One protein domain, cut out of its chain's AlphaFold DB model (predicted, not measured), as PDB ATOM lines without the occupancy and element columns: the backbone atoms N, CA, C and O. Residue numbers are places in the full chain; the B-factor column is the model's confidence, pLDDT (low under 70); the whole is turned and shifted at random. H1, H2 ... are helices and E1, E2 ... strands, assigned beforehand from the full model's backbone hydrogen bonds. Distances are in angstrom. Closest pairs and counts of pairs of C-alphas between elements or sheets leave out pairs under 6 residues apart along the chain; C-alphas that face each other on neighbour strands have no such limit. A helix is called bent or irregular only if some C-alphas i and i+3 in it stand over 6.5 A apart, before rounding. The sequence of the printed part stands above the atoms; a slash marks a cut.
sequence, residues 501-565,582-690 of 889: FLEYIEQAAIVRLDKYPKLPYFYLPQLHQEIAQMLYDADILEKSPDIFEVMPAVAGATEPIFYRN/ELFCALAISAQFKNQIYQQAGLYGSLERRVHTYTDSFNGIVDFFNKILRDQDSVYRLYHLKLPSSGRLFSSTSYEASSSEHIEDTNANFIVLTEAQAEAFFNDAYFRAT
ATOM      1  N   PHE A 501     -19.267  20.196  32.517       88.75
ATOM      2  CA  PHE A 501     -20.138  20.964  31.615       88.75
ATOM      3  C   PHE A 501     -21.487  20.281  31.372       88.75
ATOM      4  O   PHE A 501     -22.476  20.985  31.165       88.75
ATOM      5  N   LEU A 502     -21.567  18.947  31.461       90.31
ATOM      6  CA  LEU A 502     -22.843  18.233  31.347       90.31
ATOM      7  C   LEU A 502     -23.826  18.646  32.456       90.31
ATOM      8  O   LEU A 502     -25.026  18.666  32.215       90.31
ATOM      9  N   GLU A 503     -23.349  19.086  33.630       93.62
ATOM     10  CA  GLU A 503     -24.207  19.604  34.715       93.62
ATOM     11  C   GLU A 503     -24.956  20.901  34.339       93.62
ATOM     12  O   GLU A 503     -25.853  21.343  35.062       93.62
ATOM     13  N   TYR A 504     -24.583  21.531  33.223       95.25
ATOM     14  CA  TYR A 504     -25.154  22.778  32.708       95.25
ATOM     15  C   TYR A 504     -25.958  22.562  31.418       95.25
ATOM     16  O   TYR A 504     -26.499  23.525  30.866       95.25
ATOM     17  N   ILE A 505     -26.042  21.324  30.928       94.88
ATOM     18  CA  ILE A 505     -26.820  20.953  29.747       94.88
ATOM     19  C   ILE A 505     -28.100  20.276  30.232       94.88
ATOM     20  O   ILE A 505     -28.064  19.220  30.850       94.88
ATOM     21  N   GLU A 506     -29.254  20.885  29.950       94.50
ATOM     22  CA  GLU A 506     -30.562  20.372  30.398       94.50
ATOM     23  C   GLU A 506     -30.893  19.001  29.788       94.50
ATOM     24  O   GLU A 506     -31.665  18.234  30.353       94.50
ATOM     25  N   GLN A 507     -30.288  18.693  28.639       95.44
ATOM     26  CA  GLN A 507     -30.417  17.428  27.922       95.44
ATOM     27  C   GLN A 507     -29.383  16.371  28.347       95.44
ATOM     28  O   GLN A 507     -29.187  15.404  27.615       95.44
ATOM     29  N   ALA A 508     -28.673  16.551  29.462       95.25
ATOM     30  CA  ALA A 508     -27.646  15.618  29.915       95.25
ATOM     31  C   ALA A 508     -27.886  15.117  31.344       95.25
ATOM     32  O   ALA A 508     -28.489  15.794  32.178       95.25
ATOM     33  N   ALA A 509     -27.369  13.924  31.637       93.94
ATOM     34  CA  ALA A 509     -27.359  13.328  32.965       93.94
ATOM     35  C   ALA A 509     -25.990  12.716  33.277       93.94
ATOM     36  O   ALA A 509     -25.454  11.935  32.491       93.94
ATOM     37  N   ILE A 510     -25.462  13.042  34.460       91.81
ATOM     38  CA  ILE A 510     -24.279  12.403  35.048       91.81
ATOM     39  C   ILE A 510     -24.764  11.482  36.166       91.81
ATOM     40  O   ILE A 510     -25.105  11.944  37.262       91.81
ATOM     41  N   VAL A 511     -24.791  10.177  35.907       90.75
ATOM     42  CA  VAL A 511     -25.306   9.203  36.868       90.75
ATOM     43  C   VAL A 511     -24.167   8.564  37.637       90.75
ATOM     44  O   VAL A 511     -23.421   7.753  37.100       90.75
ATOM     45  N   ARG A 512     -24.053   8.882  38.929       90.06
ATOM     46  CA  ARG A 512     -22.982   8.317  39.760       90.06
ATOM     47  C   ARG A 512     -23.317   6.902  40.234       90.06
ATOM     48  O   ARG A 512     -24.074   6.731  41.192       90.06
ATOM     49  N   LEU A 513     -22.731   5.904  39.585       87.25
ATOM     50  CA  LEU A 513     -22.866   4.466  39.823       87.25
ATOM     51  C   LEU A 513     -22.459   4.048  41.246       87.25
ATOM     52  O   LEU A 513     -22.981   3.069  41.777       87.25
ATOM     53  N   ASP A 514     -21.587   4.809  41.912       86.12
ATOM     54  CA  ASP A 514     -21.201   4.575  43.312       86.12
ATOM     55  C   ASP A 514     -22.383   4.687  44.295       86.12
ATOM     56  O   ASP A 514     -22.366   4.069  45.362       86.12
ATOM     57  N   LYS A 515     -23.430   5.434  43.926       92.00
ATOM     58  CA  LYS A 515     -24.661   5.591  44.720       92.00
ATOM     59  C   LYS A 515     -25.652   4.446  44.554       92.00
ATOM     60  O   LYS A 515     -26.623   4.382  45.313       92.00
ATOM     61  N   TYR A 516     -25.453   3.586  43.564       91.06
ATOM     62  CA  TYR A 516     -26.408   2.553  43.203       91.06
ATOM     63  C   TYR A 516     -26.101   1.226  43.904       91.06
ATOM     64  O   TYR A 516     -24.946   0.927  44.229       91.06
ATOM     65  N   PRO A 517     -27.126   0.387  44.147       91.19
ATOM     66  CA  PRO A 517     -26.902  -0.997  44.540       91.19
ATOM     67  C   PRO A 517     -26.046  -1.725  43.503       91.19
ATOM     68  O   PRO A 517     -26.114  -1.439  42.315       91.19
ATOM     69  N   LYS A 518     -25.265  -2.705  43.945       86.81
ATOM     70  CA  LYS A 518     -24.223  -3.301  43.105       86.81
ATOM     71  C   LYS A 518     -24.752  -4.252  42.034       86.81
ATOM     72  O   LYS A 518     -24.178  -4.334  40.958       86.81
ATOM     73  N   LEU A 519     -25.871  -4.924  42.293       86.44
ATOM     74  CA  LEU A 519     -26.435  -5.905  41.366       86.44
ATOM     75  C   LEU A 519     -27.370  -5.254  40.326       86.44
ATOM     76  O   LEU A 519     -28.205  -4.423  40.707       86.44
ATOM     77  N   PRO A 520     -27.318  -5.688  39.049       89.62
ATOM     78  CA  PRO A 520     -28.089  -5.102  37.943       89.62
ATOM     79  C   PRO A 520     -29.598  -5.109  38.150       89.62
ATOM     80  O   PRO A 520     -30.260  -4.118  37.856       89.62
ATOM     81  N   TYR A 521     -30.139  -6.151  38.781       90.00
ATOM     82  CA  TYR A 521     -31.555  -6.218  39.156       90.00
ATOM     83  C   TYR A 521     -32.048  -5.012  39.967       90.00
ATOM     84  O   TYR A 521     -33.231  -4.681  39.925       90.00
ATOM     85  N   PHE A 522     -31.157  -4.363  40.720       91.94
ATOM     86  CA  PHE A 522     -31.506  -3.248  41.589       91.94
ATOM     87  C   PHE A 522     -31.121  -1.889  41.008       91.94
ATOM     88  O   PHE A 522     -31.855  -0.925  41.243       91.94
ATOM     89  N   TYR A 523     -29.994  -1.786  40.294       93.00
ATOM     90  CA  TYR A 523     -29.580  -0.504  39.722       93.00
ATOM     91  C   TYR A 523     -30.261  -0.194  38.391       93.00
ATOM     92  O   TYR A 523     -30.576   0.970  38.165       93.00
ATOM     93  N   LEU A 524     -30.561  -1.191  37.546       93.50
ATOM     94  CA  LEU A 524     -31.109  -0.933  36.209       93.50
ATOM     95  C   LEU A 524     -32.439  -0.172  36.239       93.50
ATOM     96  O   LEU A 524     -32.521   0.836  35.538       93.50
ATOM     97  N   PRO A 525     -33.452  -0.539  37.053       96.00
ATOM     98  CA  PRO A 525     -34.695   0.232  37.113       96.00
ATOM     99  C   PRO A 525     -34.488   1.680  37.554       96.00
ATOM    100  O   PRO A 525     -35.145   2.579  37.044       96.00
ATOM    101  N   GLN A 526     -33.580   1.907  38.507       95.50
ATOM    102  CA  GLN A 526     -33.301   3.243  39.032       95.50
ATOM    103  C   GLN A 526     -32.571   4.099  37.993       95.50
ATOM    104  O   GLN A 526     -32.942   5.251  37.791       95.50
ATOM    105  N   LEU A 527     -31.593   3.513  37.300       94.12
ATOM    106  CA  LEU A 527     -30.834   4.175  36.248       94.12
ATOM    107  C   LEU A 527     -31.754   4.558  35.082       94.12
ATOM    108  O   LEU A 527     -31.796   5.722  34.695       94.12
ATOM    109  N   HIS A 528     -32.581   3.626  34.598       96.19
ATOM    110  CA  HIS A 528     -33.579   3.927  33.567       96.19
ATOM    111  C   HIS A 528     -34.582   4.990  34.030       96.19
ATOM    112  O   HIS A 528     -34.946   5.867  33.253       96.19
ATOM    113  N   GLN A 529     -35.002   4.972  35.297       96.50
ATOM    114  CA  GLN A 529     -35.883   6.007  35.835       96.50
ATOM    115  C   GLN A 529     -35.226   7.397  35.840       96.50
ATOM    116  O   GLN A 529     -35.914   8.375  35.546       96.50
ATOM    117  N   GLU A 530     -33.933   7.498  36.161       95.81
ATOM    118  CA  GLU A 530     -33.186   8.765  36.141       95.81
ATOM    119  C   GLU A 530     -33.071   9.317  34.712       95.81
ATOM    120  O   GLU A 530     -33.401  10.480  34.476       95.81
ATOM    121  N   ILE A 531     -32.730   8.468  33.737       96.06
ATOM    122  CA  ILE A 531     -32.669   8.858  32.318       96.06
ATOM    123  C   ILE A 531     -34.050   9.239  31.780       96.06
ATOM    124  O   ILE A 531     -34.206  10.269  31.130       96.06
ATOM    125  N   ALA A 532     -35.091   8.473  32.105       96.62
ATOM    126  CA  ALA A 532     -36.452   8.808  31.705       96.62
ATOM    127  C   ALA A 532     -36.930  10.143  32.295       96.62
ATOM    128  O   ALA A 532     -37.668  10.878  31.639       96.62
ATOM    129  N   GLN A 533     -36.528  10.453  33.531       95.88
ATOM    130  CA  GLN A 533     -36.838  11.724  34.176       95.88
ATOM    131  C   GLN A 533     -36.107  12.884  33.494       95.88
ATOM    132  O   GLN A 533     -36.750  13.883  33.194       95.88
ATOM    133  N   MET A 534     -34.818  12.726  33.172       95.75
ATOM    134  CA  MET A 534     -34.043  13.705  32.397       95.75
ATOM    135  C   MET A 534     -34.725  14.023  31.058       95.75
ATOM    136  O   MET A 534     -34.972  15.186  30.746       95.75
ATOM    137  N   LEU A 535     -35.110  12.996  30.292       96.69
ATOM    138  CA  LEU A 535     -35.789  13.181  29.007       96.69
ATOM    139  C   LEU A 535     -37.176  13.833  29.152       96.69
ATOM    140  O   LEU A 535     -37.609  14.576  28.270       96.69
ATOM    141  N   TYR A 536     -37.897  13.547  30.239       96.12
ATOM    142  CA  TYR A 536     -39.187  14.173  30.531       96.12
ATOM    143  C   TYR A 536     -39.033  15.648  30.929       96.12
ATOM    144  O   TYR A 536     -39.773  16.496  30.437       96.12
ATOM    145  N   ASP A 537     -38.057  15.965  31.782       95.06
ATOM    146  CA  ASP A 537     -37.786  17.333  32.238       95.06
ATOM    147  C   ASP A 537     -37.288  18.232  31.096       95.06
ATOM    148  O   ASP A 537     -37.602  19.422  31.072       95.06
ATOM    149  N   ALA A 538     -36.592  17.650  30.113       94.88
ATOM    150  CA  ALA A 538     -36.173  18.315  28.881       94.88
ATOM    151  C   ALA A 538     -37.294  18.470  27.824       94.88
ATOM    152  O   ALA A 538     -37.015  18.955  26.728       94.88
ATOM    153  N   ASP A 539     -38.540  18.071  28.123       96.38
ATOM    154  CA  ASP A 539     -39.697  18.088  27.200       96.38
ATOM    155  C   ASP A 539     -39.478  17.245  25.923       96.38
ATOM    156  O   ASP A 539     -39.985  17.560  24.847       96.38
ATOM    157  N   ILE A 540     -38.695  16.164  26.033       96.00
ATOM    158  CA  ILE A 540     -38.383  15.245  24.925       96.00
ATOM    159  C   ILE A 540     -39.273  14.001  24.974       96.00
ATOM    160  O   ILE A 540     -39.742  13.540  23.934       96.00
ATOM    161  N   LEU A 541     -39.537  13.460  26.168       96.00
ATOM    162  CA  LEU A 541     -40.549  12.419  26.358       96.00
ATOM    163  C   LEU A 541     -41.908  13.041  26.681       96.00
ATOM    164  O   LEU A 541     -42.064  13.724  27.688       96.00
ATOM    165  N   GLU A 542     -42.940  12.698  25.904       92.19
ATOM    166  CA  GLU A 542     -44.306  13.208  26.129       92.19
ATOM    167  C   GLU A 542     -44.897  12.856  27.513       92.19
ATOM    168  O   GLU A 542     -45.782  13.539  28.035       92.19
ATOM    169  N   LYS A 543     -44.464  11.735  28.092       92.06
ATOM    170  CA  LYS A 543     -44.879  11.232  29.406       92.06
ATOM    171  C   LYS A 543     -43.676  10.533  30.029       92.06
ATOM    172  O   LYS A 543     -42.901   9.932  29.304       92.06
ATOM    173  N   SER A 544     -43.539  10.537  31.349       85.69
ATOM    174  CA  SER A 544     -42.614   9.600  31.993       85.69
ATOM    175  C   SER A 544     -43.140   8.155  31.824       85.69
ATOM    176  O   SER A 544     -44.356   7.942  31.965       85.69
ATOM    177  N   PRO A 545     -42.281   7.172  31.483       84.69
ATOM    178  CA  PRO A 545     -42.605   5.749  31.561       84.69
ATOM    179  C   PRO A 545     -43.143   5.373  32.946       84.69
ATOM    180  O   PRO A 545     -42.913   6.075  33.931       84.69
ATOM    181  N   ASP A 546     -43.897   4.276  33.013       85.25
ATOM    182  CA  ASP A 546     -44.369   3.749  34.293       85.25
ATOM    183  C   ASP A 546     -43.210   3.026  35.034       85.25
ATOM    184  O   ASP A 546     -42.048   3.415  34.943       85.25
ATOM    185  N   ILE A 547     -43.499   1.978  35.808       92.88
ATOM    186  CA  ILE A 547     -42.476   1.238  36.561       92.88
ATOM    187  C   ILE A 547     -41.601   0.422  35.598       92.88
ATOM    188  O   ILE A 547     -42.125  -0.332  34.777       92.88
ATOM    189  N   PHE A 548     -40.282   0.545  35.743       96.56
ATOM    190  CA  PHE A 548     -39.302  -0.310  35.076       96.56
ATOM    191  C   PHE A 548     -39.171  -1.656  35.794       96.56
ATOM    192  O   PHE A 548     -38.936  -1.707  37.005       96.56
ATOM    193  N   GLU A 549     -39.283  -2.746  35.043       96.44
ATOM    194  CA  GLU A 549     -39.158  -4.119  35.532       96.44
ATOM    195  C   GLU A 549     -37.960  -4.806  34.873       96.44
ATOM    196  O   GLU A 549     -37.784  -4.728  33.659       96.44
ATOM    197  N   VAL A 550     -37.143  -5.498  35.673       93.94
ATOM    198  CA  VAL A 550     -36.063  -6.358  35.167       93.94
ATOM    199  C   VAL A 550     -36.590  -7.778  35.029       93.94
ATOM    200  O   VAL A 550     -37.192  -8.317  35.960       93.94
ATOM    201  N   MET A 551     -36.322  -8.399  33.889       94.81
ATOM    202  CA  MET A 551     -36.647  -9.791  33.600       94.81
ATOM    203  C   MET A 551     -35.451 -10.503  32.954       94.81
ATOM    204  O   MET A 551     -34.520  -9.839  32.502       94.81
ATOM    205  N   PRO A 552     -35.430 -11.844  32.910       91.56
ATOM    206  CA  PRO A 552     -34.424 -12.570  32.141       91.56
ATOM    207  C   PRO A 552     -34.509 -12.221  30.648       91.56
ATOM    208  O   PRO A 552     -35.615 -12.107  30.109       91.56
ATOM    209  N   ALA A 553     -33.359 -12.077  29.985       90.25
ATOM    210  CA  ALA A 553     -33.322 -11.962  28.531       90.25
ATOM    211  C   ALA A 553     -33.772 -13.278  27.873       90.25
ATOM    212  O   ALA A 553     -33.543 -14.372  28.402       90.25
ATOM    213  N   VAL A 554     -34.420 -13.181  26.713       89.44
ATOM    214  CA  VAL A 554     -34.738 -14.349  25.879       89.44
ATOM    215  C   VAL A 554     -33.443 -14.866  25.250       89.44
ATOM    216  O   VAL A 554     -32.588 -14.079  24.852       89.44
ATOM    217  N   ALA A 555     -33.281 -16.187  25.152       83.94
ATOM    218  CA  ALA A 555     -32.099 -16.778  24.526       83.94
ATOM    219  C   ALA A 555     -31.918 -16.259  23.083       83.94
ATOM    220  O   ALA A 555     -32.849 -16.334  22.274       83.94
ATOM    221  N   GLY A 556     -30.728 -15.723  22.796       78.50
ATOM    222  CA  GLY A 556     -30.383 -15.077  21.525       78.50
ATOM    223  C   GLY A 556     -30.858 -13.624  21.371       78.50
ATOM    224  O   GLY A 556     -30.725 -13.078  20.289       78.50
ATOM    225  N   ALA A 557     -31.441 -12.993  22.401       79.12
ATOM    226  CA  ALA A 557     -31.789 -11.560  22.364       79.12
ATOM    227  C   ALA A 557     -30.585 -10.633  22.618       79.12
ATOM    228  O   ALA A 557     -30.668  -9.431  22.398       79.12
ATOM    229  N   THR A 558     -29.486 -11.184  23.126       78.50
ATOM    230  CA  THR A 558     -28.194 -10.507  23.265       78.50
ATOM    231  C   THR A 558     -27.178 -11.288  22.451       78.50
ATOM    232  O   THR A 558     -27.264 -12.521  22.424       78.50
ATOM    233  N   GLU A 559     -26.206 -10.607  21.851       66.50
ATOM    234  CA  GLU A 559     -25.097 -11.289  21.187       66.50
ATOM    235  C   GLU A 559     -24.394 -12.253  22.166       66.50
ATOM    236  O   GLU A 559     -24.259 -11.944  23.361       66.50
ATOM    237  N   PRO A 560     -23.988 -13.448  21.707       54.53
ATOM    238  CA  PRO A 560     -23.197 -14.362  22.512       54.53
ATOM    239  C   PRO A 560     -21.793 -13.776  22.697       54.53
ATOM    240  O   PRO A 560     -20.904 -13.997  21.886       54.53
ATOM    241  N   ILE A 561     -21.563 -13.027  23.775       52.69
ATOM    242  CA  ILE A 561     -20.191 -12.651  24.140       52.69
ATOM    243  C   ILE A 561     -19.455 -13.914  24.613       52.69
ATOM    244  O   ILE A 561     -20.007 -14.685  25.400       52.69
ATOM    245  N   PHE A 562     -18.212 -14.080  24.149       48.28
ATOM    246  CA  PHE A 562     -17.185 -15.109  24.413       48.28
ATOM    247  C   PHE A 562     -16.941 -15.537  25.885       48.28
ATOM    248  O   PHE A 562     -15.798 -15.644  26.334       48.28
ATOM    249  N   TYR A 563     -17.966 -15.840  26.680       48.91
ATOM    250  CA  TYR A 563     -17.794 -16.287  28.059       48.91
ATOM    251  C   TYR A 563     -18.608 -17.541  28.355       48.91
ATOM    252  O   TYR A 563     -19.835 -17.537  28.352       48.91
ATOM    253  N   ARG A 564     -17.846 -18.615  28.618       43.59
ATOM    254  CA  ARG A 564     -18.233 -19.958  29.078       43.59
ATOM    255  C   ARG A 564     -19.701 -20.110  29.477       43.59
ATOM    256  O   ARG A 564     -20.158 -19.528  30.459       43.59
ATOM    257  N   ASN A 565     -20.351 -21.049  28.796       39.31
ATOM    258  CA  ASN A 565     -21.640 -21.645  29.119       39.31
ATOM    259  C   ASN A 565     -21.754 -22.095  30.591       39.31
ATOM    260  O   ASN A 565     -21.581 -23.269  30.917       39.31
ATOM    261  N   GLU A 582     -21.384 -13.036  38.810       55.56
ATOM    262  CA  GLU A 582     -20.048 -12.658  39.243       55.56
ATOM    263  C   GLU A 582     -19.287 -11.916  38.133       55.56
ATOM    264  O   GLU A 582     -18.335 -11.198  38.437       55.56
ATOM    265  N   LEU A 583     -19.714 -12.057  36.872       63.69
ATOM    266  CA  LEU A 583     -19.183 -11.327  35.717       63.69
ATOM    267  C   LEU A 583     -20.305 -10.581  34.972       63.69
ATOM    268  O   LEU A 583     -20.365  -9.358  35.064       63.69
ATOM    269  N   PHE A 584     -21.240 -11.294  34.327       75.31
ATOM    270  CA  PHE A 584     -22.348 -10.700  33.562       75.31
ATOM    271  C   PHE A 584     -23.635 -11.514  33.677       75.31
ATOM    272  O   PHE A 584     -23.602 -12.730  33.848       75.31
ATOM    273  N   CYS A 585     -24.773 -10.837  33.546       83.25
ATOM    274  CA  CYS A 585     -26.096 -11.439  33.471       83.25
ATOM    275  C   CYS A 585     -26.858 -10.887  32.259       83.25
ATOM    276  O   CYS A 585     -26.969  -9.672  32.093       83.25
ATOM    277  N   ALA A 586     -27.394 -11.790  31.432       88.19
ATOM    278  CA  ALA A 586     -28.274 -11.450  30.319       88.19
ATOM    279  C   ALA A 586     -29.668 -11.114  30.863       88.19
ATOM    280  O   ALA A 586     -30.422 -11.990  31.303       88.19
ATOM    281  N   LEU A 587     -29.994  -9.826  30.890       91.94
ATOM    282  CA  LEU A 587     -31.245  -9.308  31.441       91.94
ATOM    283  C   LEU A 587     -31.941  -8.449  30.398       91.94
ATOM    284  O   LEU A 587     -31.296  -7.872  29.532       91.94
ATOM    285  N   ALA A 588     -33.254  -8.328  30.522       94.94
ATOM    286  CA  ALA A 588     -34.034  -7.351  29.793       94.94
ATOM    287  C   ALA A 588     -34.703  -6.376  30.757       94.94
ATOM    288  O   ALA A 588     -35.211  -6.761  31.815       94.94
ATOM    289  N   ILE A 589     -34.710  -5.105  30.376       96.56
ATOM    290  CA  ILE A 589     -35.525  -4.077  31.013       96.56
ATOM    291  C   ILE A 589     -36.854  -3.985  30.264       96.56
ATOM    292  O   ILE A 589     -36.891  -4.099  29.041       96.56
ATOM    293  N   SER A 590     -37.951  -3.790  30.986       97.19
ATOM    294  CA  SER A 590     -39.286  -3.618  30.419       97.19
ATOM    295  C   SER A 590     -39.987  -2.446  31.082       97.19
ATOM    296  O   SER A 590     -39.980  -2.334  32.308       97.19
ATOM    297  N   ALA A 591     -40.650  -1.602  30.297       97.38
ATOM    298  CA  ALA A 591     -41.549  -0.586  30.833       97.38
ATOM    299  C   ALA A 591     -42.754  -0.383  29.921       97.38
ATOM    300  O   ALA A 591     -42.666  -0.452  28.692       97.38
ATOM    301  N   GLN A 592     -43.896  -0.089  30.539       96.19
ATOM    302  CA  GLN A 592     -45.053   0.385  29.800       96.19
ATOM    303  C   GLN A 592     -44.899   1.881  29.516       96.19
ATOM    304  O   GLN A 592     -44.698   2.697  30.420       96.19
ATOM    305  N   PHE A 593     -45.051   2.243  28.247       94.75
ATOM    306  CA  PHE A 593     -45.084   3.620  27.791       94.75
ATOM    307  C   PHE A 593     -46.324   3.833  26.925       94.75
ATOM    308  O   PHE A 593     -46.516   3.193  25.890       94.75
ATOM    309  N   LYS A 594     -47.217   4.723  27.372       91.19
ATOM    310  CA  LYS A 594     -48.571   4.867  26.809       91.19
ATOM    311  C   LYS A 594     -49.294   3.499  26.781       91.19
ATOM    312  O   LYS A 594     -49.589   2.935  27.832       91.19
ATOM    313  N   ASN A 595     -49.593   2.977  25.591       92.62
ATOM    314  CA  ASN A 595     -50.313   1.714  25.387       92.62
ATOM    315  C   ASN A 595     -49.408   0.589  24.858       92.62
ATOM    316  O   ASN A 595     -49.921  -0.431  24.406       92.62
ATOM    317  N   GLN A 596     -48.090   0.785  24.885       94.75
ATOM    318  CA  GLN A 596     -47.103  -0.149  24.357       94.75
ATOM    319  C   GLN A 596     -46.125  -0.549  25.460       94.75
ATOM    320  O   GLN A 596     -45.827   0.234  26.364       94.75
ATOM    321  N   ILE A 597     -45.669  -1.796  25.407       96.69
ATOM    322  CA  ILE A 597     -44.621  -2.311  26.282       96.69
ATOM    323  C   ILE A 597     -43.331  -2.270  25.476       96.69
ATOM    324  O   ILE A 597     -43.270  -2.840  24.388       96.69
ATOM    325  N   TYR A 598     -42.334  -1.581  26.009       97.25
ATOM    326  CA  TYR A 598     -40.989  -1.543  25.455       97.25
ATOM    327  C   TYR A 598     -40.116  -2.482  26.258       97.25
ATOM    328  O   TYR A 598     -40.237  -2.523  27.485       97.25
ATOM    329  N   GLN A 599     -39.261  -3.227  25.567       97.44
ATOM    330  CA  GLN A 599     -38.275  -4.094  26.184       97.44
ATOM    331  C   GLN A 599     -36.931  -3.921  25.482       97.44
ATOM    332  O   GLN A 599     -36.897  -3.598  24.295       97.44
ATOM    333  N   GLN A 600     -35.851  -4.126  26.227       96.12
ATOM    334  CA  GLN A 600     -34.498  -4.166  25.683       96.12
ATOM    335  C   GLN A 600     -33.634  -5.103  26.520       96.12
ATOM    336  O   GLN A 600     -33.537  -4.937  27.739       96.12
ATOM    337  N   ALA A 601     -33.037  -6.095  25.875       94.31
ATOM    338  CA  ALA A 601     -32.060  -6.992  26.454       94.31
ATOM    339  C   ALA A 601     -30.660  -6.372  26.405       94.31
ATOM    340  O   ALA A 601     -30.359  -5.508  25.583       94.31
ATOM    341  N   GLY A 602     -29.812  -6.806  27.329       90.31
ATOM    342  CA  GLY A 602     -28.410  -6.431  27.405       90.31
ATOM    343  C   GLY A 602     -27.652  -7.333  28.372       90.31
ATOM    344  O   GLY A 602     -28.244  -8.123  29.120       90.31
ATOM    345  N   LEU A 603     -26.329  -7.213  28.354       86.31
ATOM    346  CA  LEU A 603     -25.437  -7.919  29.267       86.31
ATOM    347  C   LEU A 603     -24.977  -6.959  30.356       86.31
ATOM    348  O   LEU A 603     -24.331  -5.951  30.090       86.31
ATOM    349  N   TYR A 604     -25.323  -7.278  31.602       85.50
ATOM    350  CA  TYR A 604     -25.116  -6.375  32.728       85.50
ATOM    351  C   TYR A 604     -24.292  -7.040  33.828       85.50
ATOM    352  O   TYR A 604     -24.649  -8.111  34.326       85.50
ATOM    353  N   GLY A 605     -23.199  -6.392  34.226       82.38
ATOM    354  CA  GLY A 605     -22.332  -6.837  35.320       82.38
ATOM    355  C   GLY A 605     -22.702  -6.229  36.677       82.38
ATOM    356  O   GLY A 605     -23.468  -5.265  36.773       82.38
ATOM    357  N   SER A 606     -22.142  -6.786  37.753       83.00
ATOM    358  CA  SER A 606     -22.199  -6.183  39.097       83.00
ATOM    359  C   SER A 606     -21.276  -4.966  39.180       83.00
ATOM    360  O   SER A 606     -20.119  -5.101  38.814       83.00
ATOM    361  N   LEU A 607     -21.710  -3.831  39.745       81.69
ATOM    362  CA  LEU A 607     -20.904  -2.608  39.960       81.69
ATOM    363  C   LEU A 607     -19.817  -2.744  41.055       81.69
ATOM    364  O   LEU A 607     -19.238  -1.745  41.493       81.69
ATOM    365  N   GLU A 608     -19.605  -3.942  41.613       74.94
ATOM    366  CA  GLU A 608     -18.494  -4.225  42.542       74.94
ATOM    367  C   GLU A 608     -17.196  -4.575  41.817       74.94
ATOM    368  O   GLU A 608     -16.118  -4.220  42.290       74.94
ATOM    369  N   ARG A 609     -17.289  -5.267  40.678       64.75
ATOM    370  CA  ARG A 609     -16.136  -5.880  40.016       64.75
ATOM    371  C   ARG A 609     -15.622  -4.968  38.905       64.75
ATOM    372  O   ARG A 609     -15.900  -5.193  37.739       64.75
ATOM    373  N   ARG A 610     -14.890  -3.925  39.308       59.62
ATOM    374  CA  ARG A 610     -14.243  -2.912  38.452       59.62
ATOM    375  C   ARG A 610     -13.421  -3.550  37.325       59.62
ATOM    376  O   ARG A 610     -12.235  -3.803  37.497       59.62
ATOM    377  N   VAL A 611     -14.039  -3.811  36.184       50.22
ATOM    378  CA  VAL A 611     -13.351  -4.275  34.980       50.22
ATOM    379  C   VAL A 611     -13.916  -3.486  33.808       50.22
ATOM    380  O   VAL A 611     -15.117  -3.249  33.733       50.22
ATOM    381  N   HIS A 612     -13.030  -3.045  32.922       51.62
ATOM    382  CA  HIS A 612     -13.225  -2.137  31.782       51.62
ATOM    383  C   HIS A 612     -14.314  -2.505  30.760       51.62
ATOM    384  O   HIS A 612     -14.490  -1.815  29.764       51.62
ATOM    385  N   THR A 613     -15.066  -3.569  31.003       53.53
ATOM    386  CA  THR A 613     -16.086  -4.157  30.131       53.53
ATOM    387  C   THR A 613     -17.498  -3.604  30.361       53.53
ATOM    388  O   THR A 613     -18.440  -4.016  29.692       53.53
ATOM    389  N   TYR A 614     -17.696  -2.644  31.276       54.25
ATOM    390  CA  TYR A 614     -19.021  -2.038  31.488       54.25
ATOM    391  C   TYR A 614     -19.492  -1.145  30.340       54.25
ATOM    392  O   TYR A 614     -20.673  -0.803  30.296       54.25
ATOM    393  N   THR A 615     -18.615  -0.727  29.427       53.53
ATOM    394  CA  THR A 615     -19.011   0.252  28.408       53.53
ATOM    395  C   THR A 615     -20.050  -0.306  27.446       53.53
ATOM    396  O   THR A 615     -20.964   0.425  27.076       53.53
ATOM    397  N   ASP A 616     -20.006  -1.609  27.174       58.75
ATOM    398  CA  ASP A 616     -20.992  -2.275  26.315       58.75
ATOM    399  C   ASP A 616     -22.332  -2.461  27.048       58.75
ATOM    400  O   ASP A 616     -23.394  -2.552  26.435       58.75
ATOM    401  N   SER A 617     -22.317  -2.436  28.389       66.62
ATOM    402  CA  SER A 617     -23.509  -2.663  29.215       66.62
ATOM    403  C   SER A 617     -24.508  -1.500  29.217       66.62
ATOM    404  O   SER A 617     -25.669  -1.698  29.572       66.62
ATOM    405  N   PHE A 618     -24.105  -0.291  28.797       83.94
ATOM    406  CA  PHE A 618     -25.010   0.866  28.734       83.94
ATOM    407  C   PHE A 618     -25.643   1.093  27.360       83.94
ATOM    408  O   PHE A 618     -26.624   1.839  27.278       83.94
ATOM    409  N   ASN A 619     -25.185   0.396  26.315       84.88
ATOM    410  CA  ASN A 619     -25.811   0.447  24.990       84.88
ATOM    411  C   ASN A 619     -27.273  -0.010  25.056       84.88
ATOM    412  O   ASN A 619     -28.146   0.661  24.523       84.88
ATOM    413  N   GLY A 620     -27.581  -1.030  25.868       88.56
ATOM    414  CA  GLY A 620     -28.965  -1.451  26.115       88.56
ATOM    415  C   GLY A 620     -29.865  -0.351  26.708       88.56
ATOM    416  O   GLY A 620     -31.074  -0.357  26.497       88.56
ATOM    417  N   ILE A 621     -29.312   0.638  27.417       92.88
ATOM    418  CA  ILE A 621     -30.092   1.787  27.911       92.88
ATOM    419  C   ILE A 621     -30.362   2.771  26.773       92.88
ATOM    420  O   ILE A 621     -31.488   3.252  26.625       92.88
ATOM    421  N   VAL A 622     -29.334   3.053  25.967       92.75
ATOM    422  CA  VAL A 622     -29.430   3.900  24.772       92.75
ATOM    423  C   VAL A 622     -30.471   3.340  23.807       92.75
ATOM    424  O   VAL A 622     -31.438   4.032  23.488       92.75
ATOM    425  N   ASP A 623     -30.345   2.065  23.458       92.56
ATOM    426  CA  ASP A 623     -31.253   1.296  22.608       92.56
ATOM    427  C   ASP A 623     -32.701   1.355  23.102       92.56
ATOM    428  O   ASP A 623     -33.624   1.656  22.338       92.56
ATOM    429  N   PHE A 624     -32.914   1.135  24.404       95.38
ATOM    430  CA  PHE A 624     -34.245   1.167  25.005       95.38
ATOM    431  C   PHE A 624     -34.934   2.522  24.796       95.38
ATOM    432  O   PHE A 624     -36.091   2.585  24.362       95.38
ATOM    433  N   PHE A 625     -34.240   3.623  25.101       95.94
ATOM    434  CA  PHE A 625     -34.811   4.959  24.944       95.94
ATOM    435  C   PHE A 625     -34.894   5.384  23.482       95.94
ATOM    436  O   PHE A 625     -35.903   5.977  23.099       95.94
ATOM    437  N   ASN A 626     -33.916   5.040  22.645       94.88
ATOM    438  CA  ASN A 626     -33.955   5.344  21.217       94.88
ATOM    439  C   ASN A 626     -35.110   4.622  20.519       94.88
ATOM    440  O   ASN A 626     -35.788   5.250  19.706       94.88
ATOM    441  N   LYS A 627     -35.457   3.390  20.919       94.81
ATOM    442  CA  LYS A 627     -36.686   2.698  20.480       94.81
ATOM    443  C   LYS A 627     -37.952   3.500  20.809       94.81
ATOM    444  O   LYS A 627     -38.811   3.696  19.950       94.81
ATOM    445  N   ILE A 628     -38.058   4.013  22.039       96.06
ATOM    446  CA  ILE A 628     -39.197   4.838  22.483       96.06
ATOM    447  C   ILE A 628     -39.258   6.169  21.718       96.06
ATOM    448  O   ILE A 628     -40.335   6.584  21.286       96.06
ATOM    449  N   LEU A 629     -38.121   6.852  21.566       95.31
ATOM    450  CA  LEU A 629     -38.021   8.138  20.869       95.31
ATOM    451  C   LEU A 629     -38.347   7.989  19.379       95.31
ATOM    452  O   LEU A 629     -38.996   8.863  18.801       95.31
ATOM    453  N   ARG A 630     -37.964   6.864  18.770       93.62
ATOM    454  CA  ARG A 630     -38.271   6.531  17.375       93.62
ATOM    455  C   ARG A 630     -39.766   6.359  17.132       93.62
ATOM    456  O   ARG A 630     -40.298   6.937  16.188       93.62
ATOM    457  N   ASP A 631     -40.445   5.614  17.999       95.50
ATOM    458  CA  ASP A 631     -41.896   5.401  17.922       95.50
ATOM    459  C   ASP A 631     -42.709   6.680  18.206       95.50
ATOM    460  O   ASP A 631     -43.902   6.739  17.903       95.50
ATOM    461  N   GLN A 632     -42.082   7.705  18.790       95.31
ATOM    462  CA  GLN A 632     -42.659   9.042  18.974       95.31
ATOM    463  C   GLN A 632     -42.385   9.997  17.806       95.31
ATOM    464  O   GLN A 632     -42.772  11.160  17.890       95.31
ATOM    465  N   ASP A 633     -41.692   9.550  16.753       94.88
ATOM    466  CA  ASP A 633     -41.172  10.424  15.695       94.88
ATOM    467  C   ASP A 633     -40.293  11.567  16.250       94.88
ATOM    468  O   ASP A 633     -40.225  12.661  15.681       94.88
ATOM    469  N   SER A 634     -39.618  11.343  17.384       94.94
ATOM    470  CA  SER A 634     -38.742  12.350  17.978       94.94
ATOM    471  C   SER A 634     -37.516  12.571  17.094       94.94
ATOM    472  O   SER A 634     -36.921  11.621  16.576       94.94
ATOM    473  N   VAL A 635     -37.102  13.831  16.958       94.31
ATOM    474  CA  VAL A 635     -35.853  14.222  16.277       94.31
ATOM    475  C   VAL A 635     -34.613  14.016  17.149       94.31
ATOM    476  O   VAL A 635     -33.499  14.197  16.670       94.31
ATOM    477  N   TYR A 636     -34.805  13.670  18.421       94.75
ATOM    478  CA  TYR A 636     -33.748  13.496  19.407       94.75
ATOM    479  C   TYR A 636     -33.337  12.032  19.559       94.75
ATOM    480  O   TYR A 636     -34.195  11.148  19.559       94.75
ATOM    481  N   ARG A 637     -32.048  11.776  19.774       94.38
ATOM    482  CA  ARG A 637     -31.494  10.469  20.148       94.38
ATOM    483  C   ARG A 637     -30.675  10.597  21.419       94.38
ATOM    484  O   ARG A 637     -30.035  11.620  21.646       94.38
ATOM    485  N   LEU A 638     -30.786   9.592  22.277       93.62
ATOM    486  CA  LEU A 638     -29.956   9.430  23.456       93.62
ATOM    487  C   LEU A 638     -28.594   8.898  23.014       93.62
ATOM    488  O   LEU A 638     -28.531   8.011  22.170       93.62
ATOM    489  N   TYR A 639     -27.540   9.426  23.616       91.31
ATOM    490  CA  TYR A 639     -26.156   9.030  23.423       91.31
ATOM    491  C   TYR A 639     -25.549   8.739  24.792       91.31
ATOM    492  O   TYR A 639     -25.785   9.478  25.755       91.31
ATOM    493  N   HIS A 640     -24.758   7.673  24.881       87.69
ATOM    494  CA  HIS A 640     -23.916   7.399  26.040       87.69
ATOM    495  C   HIS A 640     -22.521   7.978  25.787       87.69
ATOM    496  O   HIS A 640     -21.870   7.664  24.795       87.69
ATOM    497  N   LEU A 641     -22.063   8.849  26.680       83.25
ATOM    498  CA  LEU A 641     -20.766   9.503  26.583       83.25
ATOM    499  C   LEU A 641     -19.734   8.656  27.328       83.25
ATOM    500  O   LEU A 641     -19.551   8.803  28.540       83.25
ATOM    501  N   LYS A 642     -19.064   7.767  26.589       73.12
ATOM    502  CA  LYS A 642     -17.884   7.055  27.084       73.12
ATOM    503  C   LYS A 642     -16.742   8.053  27.171       73.12
ATOM    504  O   LYS A 642     -16.257   8.539  26.151       73.12
ATOM    505  N   LEU A 643     -16.332   8.375  28.389       64.31
ATOM    506  CA  LEU A 643     -15.128   9.159  28.556       64.31
ATOM    507  C   LEU A 643     -13.919   8.239  28.387       64.31
ATOM    508  O   LEU A 643     -13.946   7.099  28.863       64.31
ATOM    509  N   PRO A 644     -12.846   8.700  27.722       57.00
ATOM    510  CA  PRO A 644     -11.557   8.051  27.878       57.00
ATOM    511  C   PRO A 644     -11.245   7.989  29.373       57.00
ATOM    512  O   PRO A 644     -11.683   8.858  30.131       57.00
ATOM    513  N   SER A 645     -10.484   6.979  29.799       52.09
ATOM    514  CA  SER A 645     -10.100   6.798  31.205       52.09
ATOM    515  C   SER A 645      -9.614   8.110  31.826       52.09
ATOM    516  O   SER A 645      -9.976   8.423  32.950       52.09
ATOM    517  N   SER A 646      -8.925   8.965  31.070       51.81
ATOM    518  CA  SER A 646      -8.485  10.289  31.513       51.81
ATOM    519  C   SER A 646      -9.593  11.334  31.786       51.81
ATOM    520  O   SER A 646      -9.279  12.467  32.156       51.81
ATOM    521  N   GLY A 647     -10.878  10.974  31.682       49.50
ATOM    522  CA  GLY A 647     -12.033  11.773  32.104       49.50
ATOM    523  C   GLY A 647     -12.337  12.975  31.209       49.50
ATOM    524  O   GLY A 647     -12.836  13.978  31.717       49.50
ATOM    525  N   ARG A 648     -11.994  12.898  29.916       54.97
ATOM    526  CA  ARG A 648     -12.064  14.025  28.971       54.97
ATOM    527  C   ARG A 648     -13.266  13.955  28.039       54.97
ATOM    528  O   ARG A 648     -13.349  13.078  27.189       54.97
ATOM    529  N   LEU A 649     -14.142  14.942  28.124       47.06
ATOM    530  CA  LEU A 649     -15.119  15.267  27.082       47.06
ATOM    531  C   LEU A 649     -14.504  16.017  25.904       47.06
ATOM    532  O   LEU A 649     -15.052  15.983  24.814       47.06
ATOM    533  N   PHE A 650     -13.374  16.682  26.103       45.88
ATOM    534  CA  PHE A 650     -12.631  17.365  25.066       45.88
ATOM    535  C   PHE A 650     -11.174  16.887  25.122       45.88
ATOM    536  O   PHE A 650     -10.321  17.716  25.393       45.88
ATOM    537  N   SER A 651     -10.854  15.600  24.863       45.22
ATOM    538  CA  SER A 651      -9.491  15.154  24.457       45.22
ATOM    539  C   SER A 651      -9.429  14.516  23.054       45.22
ATOM    540  O   SER A 651     -10.352  13.804  22.677       45.22
ATOM    541  N   SER A 652      -8.371  14.821  22.283       39.38
ATOM    542  CA  SER A 652      -8.133  14.375  20.904       39.38
ATOM    543  C   SER A 652      -7.192  13.171  20.831       39.38
ATOM    544  O   SER A 652      -6.970  12.645  19.745       39.38
ATOM    545  N   THR A 653      -6.634  12.726  21.963       44.66
ATOM    546  CA  THR A 653      -5.690  11.608  21.997       44.66
ATOM    547  C   THR A 653      -6.380  10.296  22.339       44.66
ATOM    548  O   THR A 653      -6.838  10.043  23.451       44.66
ATOM    549  N   SER A 654      -6.457   9.445  21.328       43.22
ATOM    550  CA  SER A 654      -6.847   8.048  21.404       43.22
ATOM    551  C   SER A 654      -5.636   7.168  21.516       43.22
ATOM    552  O   SER A 654      -5.263   6.438  20.596       43.22
ATOM    553  N   TYR A 655      -4.993   7.237  22.662       46.84
ATOM    554  CA  TYR A 655      -4.173   6.102  22.990       46.84
ATOM    555  C   TYR A 655      -5.132   5.002  23.442       46.84
ATOM    556  O   TYR A 655      -5.801   5.139  24.469       46.84
ATOM    557  N   GLU A 656      -5.268   3.950  22.629       47.28
ATOM    558  CA  GLU A 656      -5.740   2.651  23.102       47.28
ATOM    559  C   GLU A 656      -4.778   2.225  24.210       47.28
ATOM    560  O   GLU A 656      -3.779   1.546  23.975       47.28
ATOM    561  N   ALA A 657      -5.037   2.674  25.435       46.34
ATOM    562  CA  ALA A 657      -4.431   2.097  26.617       46.34
ATOM    563  C   ALA A 657      -4.997   0.676  26.742       46.34
ATOM    564  O   ALA A 657      -5.927   0.405  27.497       46.34
ATOM    565  N   SER A 658      -4.453  -0.224  25.924       44.38
ATOM    566  CA  SER A 658      -4.669  -1.667  25.953       44.38
ATOM    567  C   SER A 658      -4.140  -2.289  27.250       44.38
ATOM    568  O   SER A 658      -4.440  -3.442  27.553       44.38
ATOM    569  N   SER A 659      -3.429  -1.521  28.080       46.97
ATOM    570  CA  SER A 659      -3.136  -1.883  29.459       46.97
ATOM    571  C   SER A 659      -4.295  -1.486  30.373       46.97
ATOM    572  O   SER A 659      -4.418  -0.362  30.860       46.97
ATOM    573  N   SER A 660      -5.155  -2.471  30.592       45.75
ATOM    574  CA  SER A 660      -5.945  -2.663  31.800       45.75
ATOM    575  C   SER A 660      -5.379  -1.945  33.037       45.75
ATOM    576  O   SER A 660      -4.410  -2.428  33.603       45.75
ATOM    577  N   GLU A 661      -5.992  -0.847  33.500       50.59
ATOM    578  CA  GLU A 661      -6.484  -0.659  34.884       50.59
ATOM    579  C   GLU A 661      -6.819   0.804  35.262       50.59
ATOM    580  O   GLU A 661      -6.069   1.732  35.011       50.59
ATOM    581  N   HIS A 662      -7.963   0.964  35.946       49.19
ATOM    582  CA  HIS A 662      -8.142   1.858  37.103       49.19
ATOM    583  C   HIS A 662      -8.355   3.368  36.927       49.19
ATOM    584  O   HIS A 662      -7.977   4.134  37.812       49.19
ATOM    585  N   ILE A 663      -9.147   3.810  35.948       49.00
ATOM    586  CA  ILE A 663      -9.985   4.983  36.247       49.00
ATOM    587  C   ILE A 663     -11.390   4.482  36.519       49.00
ATOM    588  O   ILE A 663     -12.069   3.940  35.650       49.00
ATOM    589  N   GLU A 664     -11.766   4.569  37.797       53.19
ATOM    590  CA  GLU A 664     -13.128   4.358  38.249       53.19
ATOM    591  C   GLU A 664     -14.000   5.404  37.565       53.19
ATOM    592  O   GLU A 664     -14.234   6.482  38.124       53.19
ATOM    593  N   ASP A 665     -14.495   5.104  36.366       61.34
ATOM    594  CA  ASP A 665     -15.592   5.881  35.822       61.34
ATOM    595  C   ASP A 665     -16.826   5.518  36.650       61.34
ATOM    596  O   ASP A 665     -17.616   4.617  36.372       61.34
ATOM    597  N   THR A 666     -16.911   6.172  37.804       73.75
ATOM    598  CA  THR A 666     -18.041   6.079  38.722       73.75
ATOM    599  C   THR A 666     -19.274   6.728  38.120       73.75
ATOM    600  O   THR A 666     -20.315   6.705  38.766       73.75
ATOM    601  N   ASN A 667     -19.186   7.294  36.915       83.12
ATOM    602  CA  ASN A 667     -20.270   7.974  36.242       83.12
ATOM    603  C   ASN A 667     -20.670   7.217  34.971       83.12
ATOM    604  O   ASN A 667     -19.824   6.842  34.171       83.12
ATOM    605  N   ALA A 668     -21.972   7.045  34.769       87.06
ATOM    606  CA  ALA A 668     -22.551   6.768  33.462       87.06
ATOM    607  C   ALA A 668     -23.148   8.075  32.933       87.06
ATOM    608  O   ALA A 668     -23.997   8.687  33.591       87.06
ATOM    609  N   ASN A 669     -22.664   8.530  31.781       88.44
ATOM    610  CA  ASN A 669     -22.948   9.866  31.266       88.44
ATOM    611  C   ASN A 669     -23.831   9.760  30.035       88.44
ATOM    612  O   ASN A 669     -23.488   9.068  29.082       88.44
ATOM    613  N   PHE A 670     -24.953  10.460  30.035       91.94
ATOM    614  CA  PHE A 670     -25.899  10.420  28.929       91.94
ATOM    615  C   PHE A 670     -26.215  11.831  28.461       91.94
ATOM    616  O   PHE A 670     -26.301  12.754  29.272       91.94
ATOM    617  N   ILE A 671     -26.417  11.993  27.159       93.88
ATOM    618  CA  ILE A 671     -26.887  13.238  26.555       93.88
ATOM    619  C   ILE A 671     -27.895  12.921  25.460       93.88
ATOM    620  O   ILE A 671     -27.758  11.923  24.763       93.88
ATOM    621  N   VAL A 672     -28.918  13.751  25.298       94.81
ATOM    622  CA  VAL A 672     -29.899  13.603  24.223       94.81
ATOM    623  C   VAL A 672     -29.798  14.767  23.241       94.81
ATOM    624  O   VAL A 672     -29.914  15.930  23.617       94.81
ATOM    625  N   LEU A 673     -29.567  14.466  21.964       94.00
ATOM    626  CA  LEU A 673     -29.271  15.462  20.930       94.00
ATOM    627  C   LEU A 673     -30.085  15.185  19.664       94.00
ATOM    628  O   LEU A 673     -30.424  14.045  19.363       94.00
ATOM    629  N   THR A 674     -30.414  16.231  18.910       93.50
ATOM    630  CA  THR A 674     -30.818  16.070  17.500       93.50
ATOM    631  C   THR A 674     -29.614  15.737  16.625       93.50
ATOM    632  O   THR A 674     -28.496  16.032  17.021       93.50
ATOM    633  N   GLU A 675     -29.816  15.225  15.413       87.81
ATOM    634  CA  GLU A 675     -28.720  14.938  14.468       87.81
ATOM    635  C   GLU A 675     -27.793  16.149  14.244       87.81
ATOM    636  O   GLU A 675     -26.588  16.043  14.419       87.81
ATOM    637  N   ALA A 676     -28.346  17.341  13.988       88.25
ATOM    638  CA  ALA A 676     -27.545  18.561  13.816       88.25
ATOM    639  C   ALA A 676     -26.811  18.994  15.102       88.25
ATOM    640  O   ALA A 676     -25.762  19.637  15.051       88.25
ATOM    641  N   GLN A 677     -27.379  18.678  16.269       92.31
ATOM    642  CA  GLN A 677     -26.733  18.925  17.554       92.31
ATOM    643  C   GLN A 677     -25.628  17.909  17.827       92.31
ATOM    644  O   GLN A 677     -24.563  18.317  18.265       92.31
ATOM    645  N   ALA A 678     -25.866  16.625  17.559       88.38
ATOM    646  CA  ALA A 678     -24.881  15.558  17.651       88.38
ATOM    647  C   ALA A 678     -23.722  15.842  16.698       88.38
ATOM    648  O   ALA A 678     -22.578  15.812  17.129       88.38
ATOM    649  N   GLU A 679     -24.008  16.264  15.463       83.00
ATOM    650  CA  GLU A 679     -22.995  16.756  14.543       83.00
ATOM    651  C   GLU A 679     -22.223  17.906  15.196       83.00
ATOM    652  O   GLU A 679     -21.050  17.748  15.455       83.00
ATOM    653  N   ALA A 680     -22.811  19.027  15.607       83.94
ATOM    654  CA  ALA A 680     -22.008  20.096  16.227       83.94
ATOM    655  C   ALA A 680     -21.284  19.700  17.540       83.94
ATOM    656  O   ALA A 680     -20.219  20.239  17.861       83.94
ATOM    657  N   PHE A 681     -21.844  18.764  18.308       85.62
ATOM    658  CA  PHE A 681     -21.260  18.276  19.552       85.62
ATOM    659  C   PHE A 681     -20.065  17.344  19.284       85.62
ATOM    660  O   PHE A 681     -19.031  17.517  19.922       85.62
ATOM    661  N   PHE A 682     -20.154  16.436  18.312       79.50
ATOM    662  CA  PHE A 682     -19.138  15.420  18.006       79.50
ATOM    663  C   PHE A 682     -18.249  15.753  16.787       79.50
ATOM    664  O   PHE A 682     -17.167  15.203  16.649       79.50
ATOM    665  N   ASN A 683     -18.651  16.666  15.900       67.50
ATOM    666  CA  ASN A 683     -17.943  17.081  14.669       67.50
ATOM    667  C   ASN A 683     -16.837  18.119  14.934       67.50
ATOM    668  O   ASN A 683     -16.208  18.649  14.023       67.50
ATOM    669  N   ASP A 684     -16.572  18.444  16.189       60.31
ATOM    670  CA  ASP A 684     -15.412  19.264  16.496       60.31
ATOM    671  C   ASP A 684     -14.149  18.470  16.104       60.31
ATOM    672  O   ASP A 684     -14.054  17.284  16.425       60.31
ATOM    673  N   ALA A 685     -13.210  19.075  15.356       50.62
ATOM    674  CA  ALA A 685     -11.968  18.422  14.883       50.62
ATOM    675  C   ALA A 685     -11.246  17.679  16.026       50.62
ATOM    676  O   ALA A 685     -10.659  16.611  15.860       50.62
ATOM    677  N   TYR A 686     -11.429  18.257  17.203       48.59
ATOM    678  CA  TYR A 686     -11.374  17.716  18.540       48.59
ATOM    679  C   TYR A 686     -11.658  16.198  18.716       48.59
ATOM    680  O   TYR A 686     -10.802  15.473  19.215       48.59
ATOM    681  N   PHE A 687     -12.840  15.704  18.331       51.00
ATOM    682  CA  PHE A 687     -13.262  14.305  18.498       51.00
ATOM    683  C   PHE A 687     -12.845  13.424  17.318       51.00
ATOM    684  O   PHE A 687     -12.464  12.273  17.526       51.00
ATOM    685  N   ARG A 688     -12.845  13.963  16.087       42.31
ATOM    686  CA  ARG A 688     -12.418  13.222  14.881       42.31
ATOM    687  C   ARG A 688     -10.966  12.736  14.974       42.31
ATOM    688  O   ARG A 688     -10.659  11.667  14.461       42.31
ATOM    689  N   ALA A 689     -10.095  13.497  15.639       38.41
ATOM    690  CA  ALA A 689      -8.683  13.156  15.814       38.41
ATOM    691  C   ALA A 689      -8.437  11.925  16.710       38.41
ATOM    692  O   ALA A 689      -7.370  11.328  16.611       38.41
ATOM    693  N   THR A 690      -9.419  11.510  17.526       40.47
ATOM    694  CA  THR A 690      -9.281  10.310  18.368       40.47
ATOM    695  C   THR A 690      -9.591   9.004  17.640       40.47
ATOM    696  O   THR A 690      -9.209   7.963  18.117       40.47
TER     697      THR A 690
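AT A GLANCE: This is residues 501 to 565 and 582 to 690 of the 889 residues of an uncharacterized protein of Leptolyngbya sp. PCC 7375 (UniProt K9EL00). Two small antiparallel sheets, E1 E6 E5 and E2 E3 E4, stand on either side of two helices, H2 and H3, which cross between them. H3 runs through the core, sandwiched between E5 and E4, while H2 reaches from one sheet to the other; the short H4 lies over E6 on the opposite face of the sheet E1 E6 E5, over only a part of that face, and the loop of residues 641 to 666 reaches one end of the longest span. The printed part has 174 residues, with five named helices and six named strands in the order H1 E1 H2 E2 E3 E4 H3 E5 E6 H4 H5, a mixed class of helices and strands. It is compact, with a radius of gyration of the C-alphas of 16.4 A, and rounded, with spans of 45 by 42 by 29 A.

IN THESE COORDINATES: H1, residues 501 to 504, begins with C-alpha 501 at (-20.138, 20.964, 31.615). E1 is residues 508 to 512. H2, residues 520 to 537, is 25.1 A long and irregular, but only just: C-alphas 522 and 525 are 6.50 A apart. E2 is residues 549 to 552. After the cut come E3, residues 585 to 593, 24.9 A long, and E4, residues 596 to 604, 24.3 A long. H3, residues 612 to 631, is 32.7 A long, from C-alpha 612 at (-13.225, -2.137, 31.782); it is irregular, with C-alphas 612 and 615 7.1 A apart. E5 is residues 636 to 640, and E6, residues 667 to 674, is 23.0 A long. H4 is residues 675 to 682, and H5, residues 685 to 688, ends with C-alpha 688 at (-12.418, 13.222, 14.881).

HOW THE PARTS SIT: The sheet E1 E6 E5 has E1 and E5 as edge strands. E1 and E6 are antiparallel at 168 degrees, with N 509 and O 670 2.8 A apart, within hydrogen-bond range. E5 and E6, a hairpin, stand at 157 degrees, with N 639 and O 671 at 2.8 A. This sheet makes three layers, with helices on both faces: H2 and H3 on one, H4 on the other. H3 is over E5 at a height over the sheet of 4.9 A and runs along the strands; the closest C-alphas are those of Val 622 and Leu 638, 5.7 A. H2 is over E6, and only just over E1, on which 3 of its C-alphas fall. H4 is over E6 and only just slantwise to the strands, at 31 degrees on the local plane. H1 only grazes this sheet. The strongly twisted sheet E2 E3 E4 makes two layers with H2 and H3, which lie on the same face of it. E2 and E3 are antiparallel at 142 degrees, with N 549 and O 590 at 2.9 A; the hairpin E3 and E4 has N 585 and O 604 at 2.8 A. H3 runs along E4, at 10 degrees on the local plane; the closest C-alphas are those of Gly 602 and Gly 620, 5.2 A. H2 is over E3, slantwise to the strands. H2 and H3 are close but not clearly touching: their closest C-alphas, of His 528 and Ile 621, are 7.0 A apart, at a steep tilt of 46 degrees, the same way. H5 is on neither sheet and is close to H4 but not clearly touching, with the closest C-alphas, of Phe 682 and Arg 688, 7.7 A apart. Every O i to N i+4 pair is within hydrogen-bond range in H4, against 12 of 14 in H2 and 10 of 16 in H3; H1 and H5 are too short for such a pair.

THE WHOLE: The two C-alphas farthest apart, those of Asn 595 and Ser 659, are 47.5 A apart. Residues 566 to 581 are not printed, and C-alphas 565 and 582 are 13.6 A apart across the cut. The links H2 to E2 and E5 to E6 are long. The mean pLDDT of the printed part is 79.9; 49 residues are under 70, among them 643 to 665, 609 to 617 and 683 to 690.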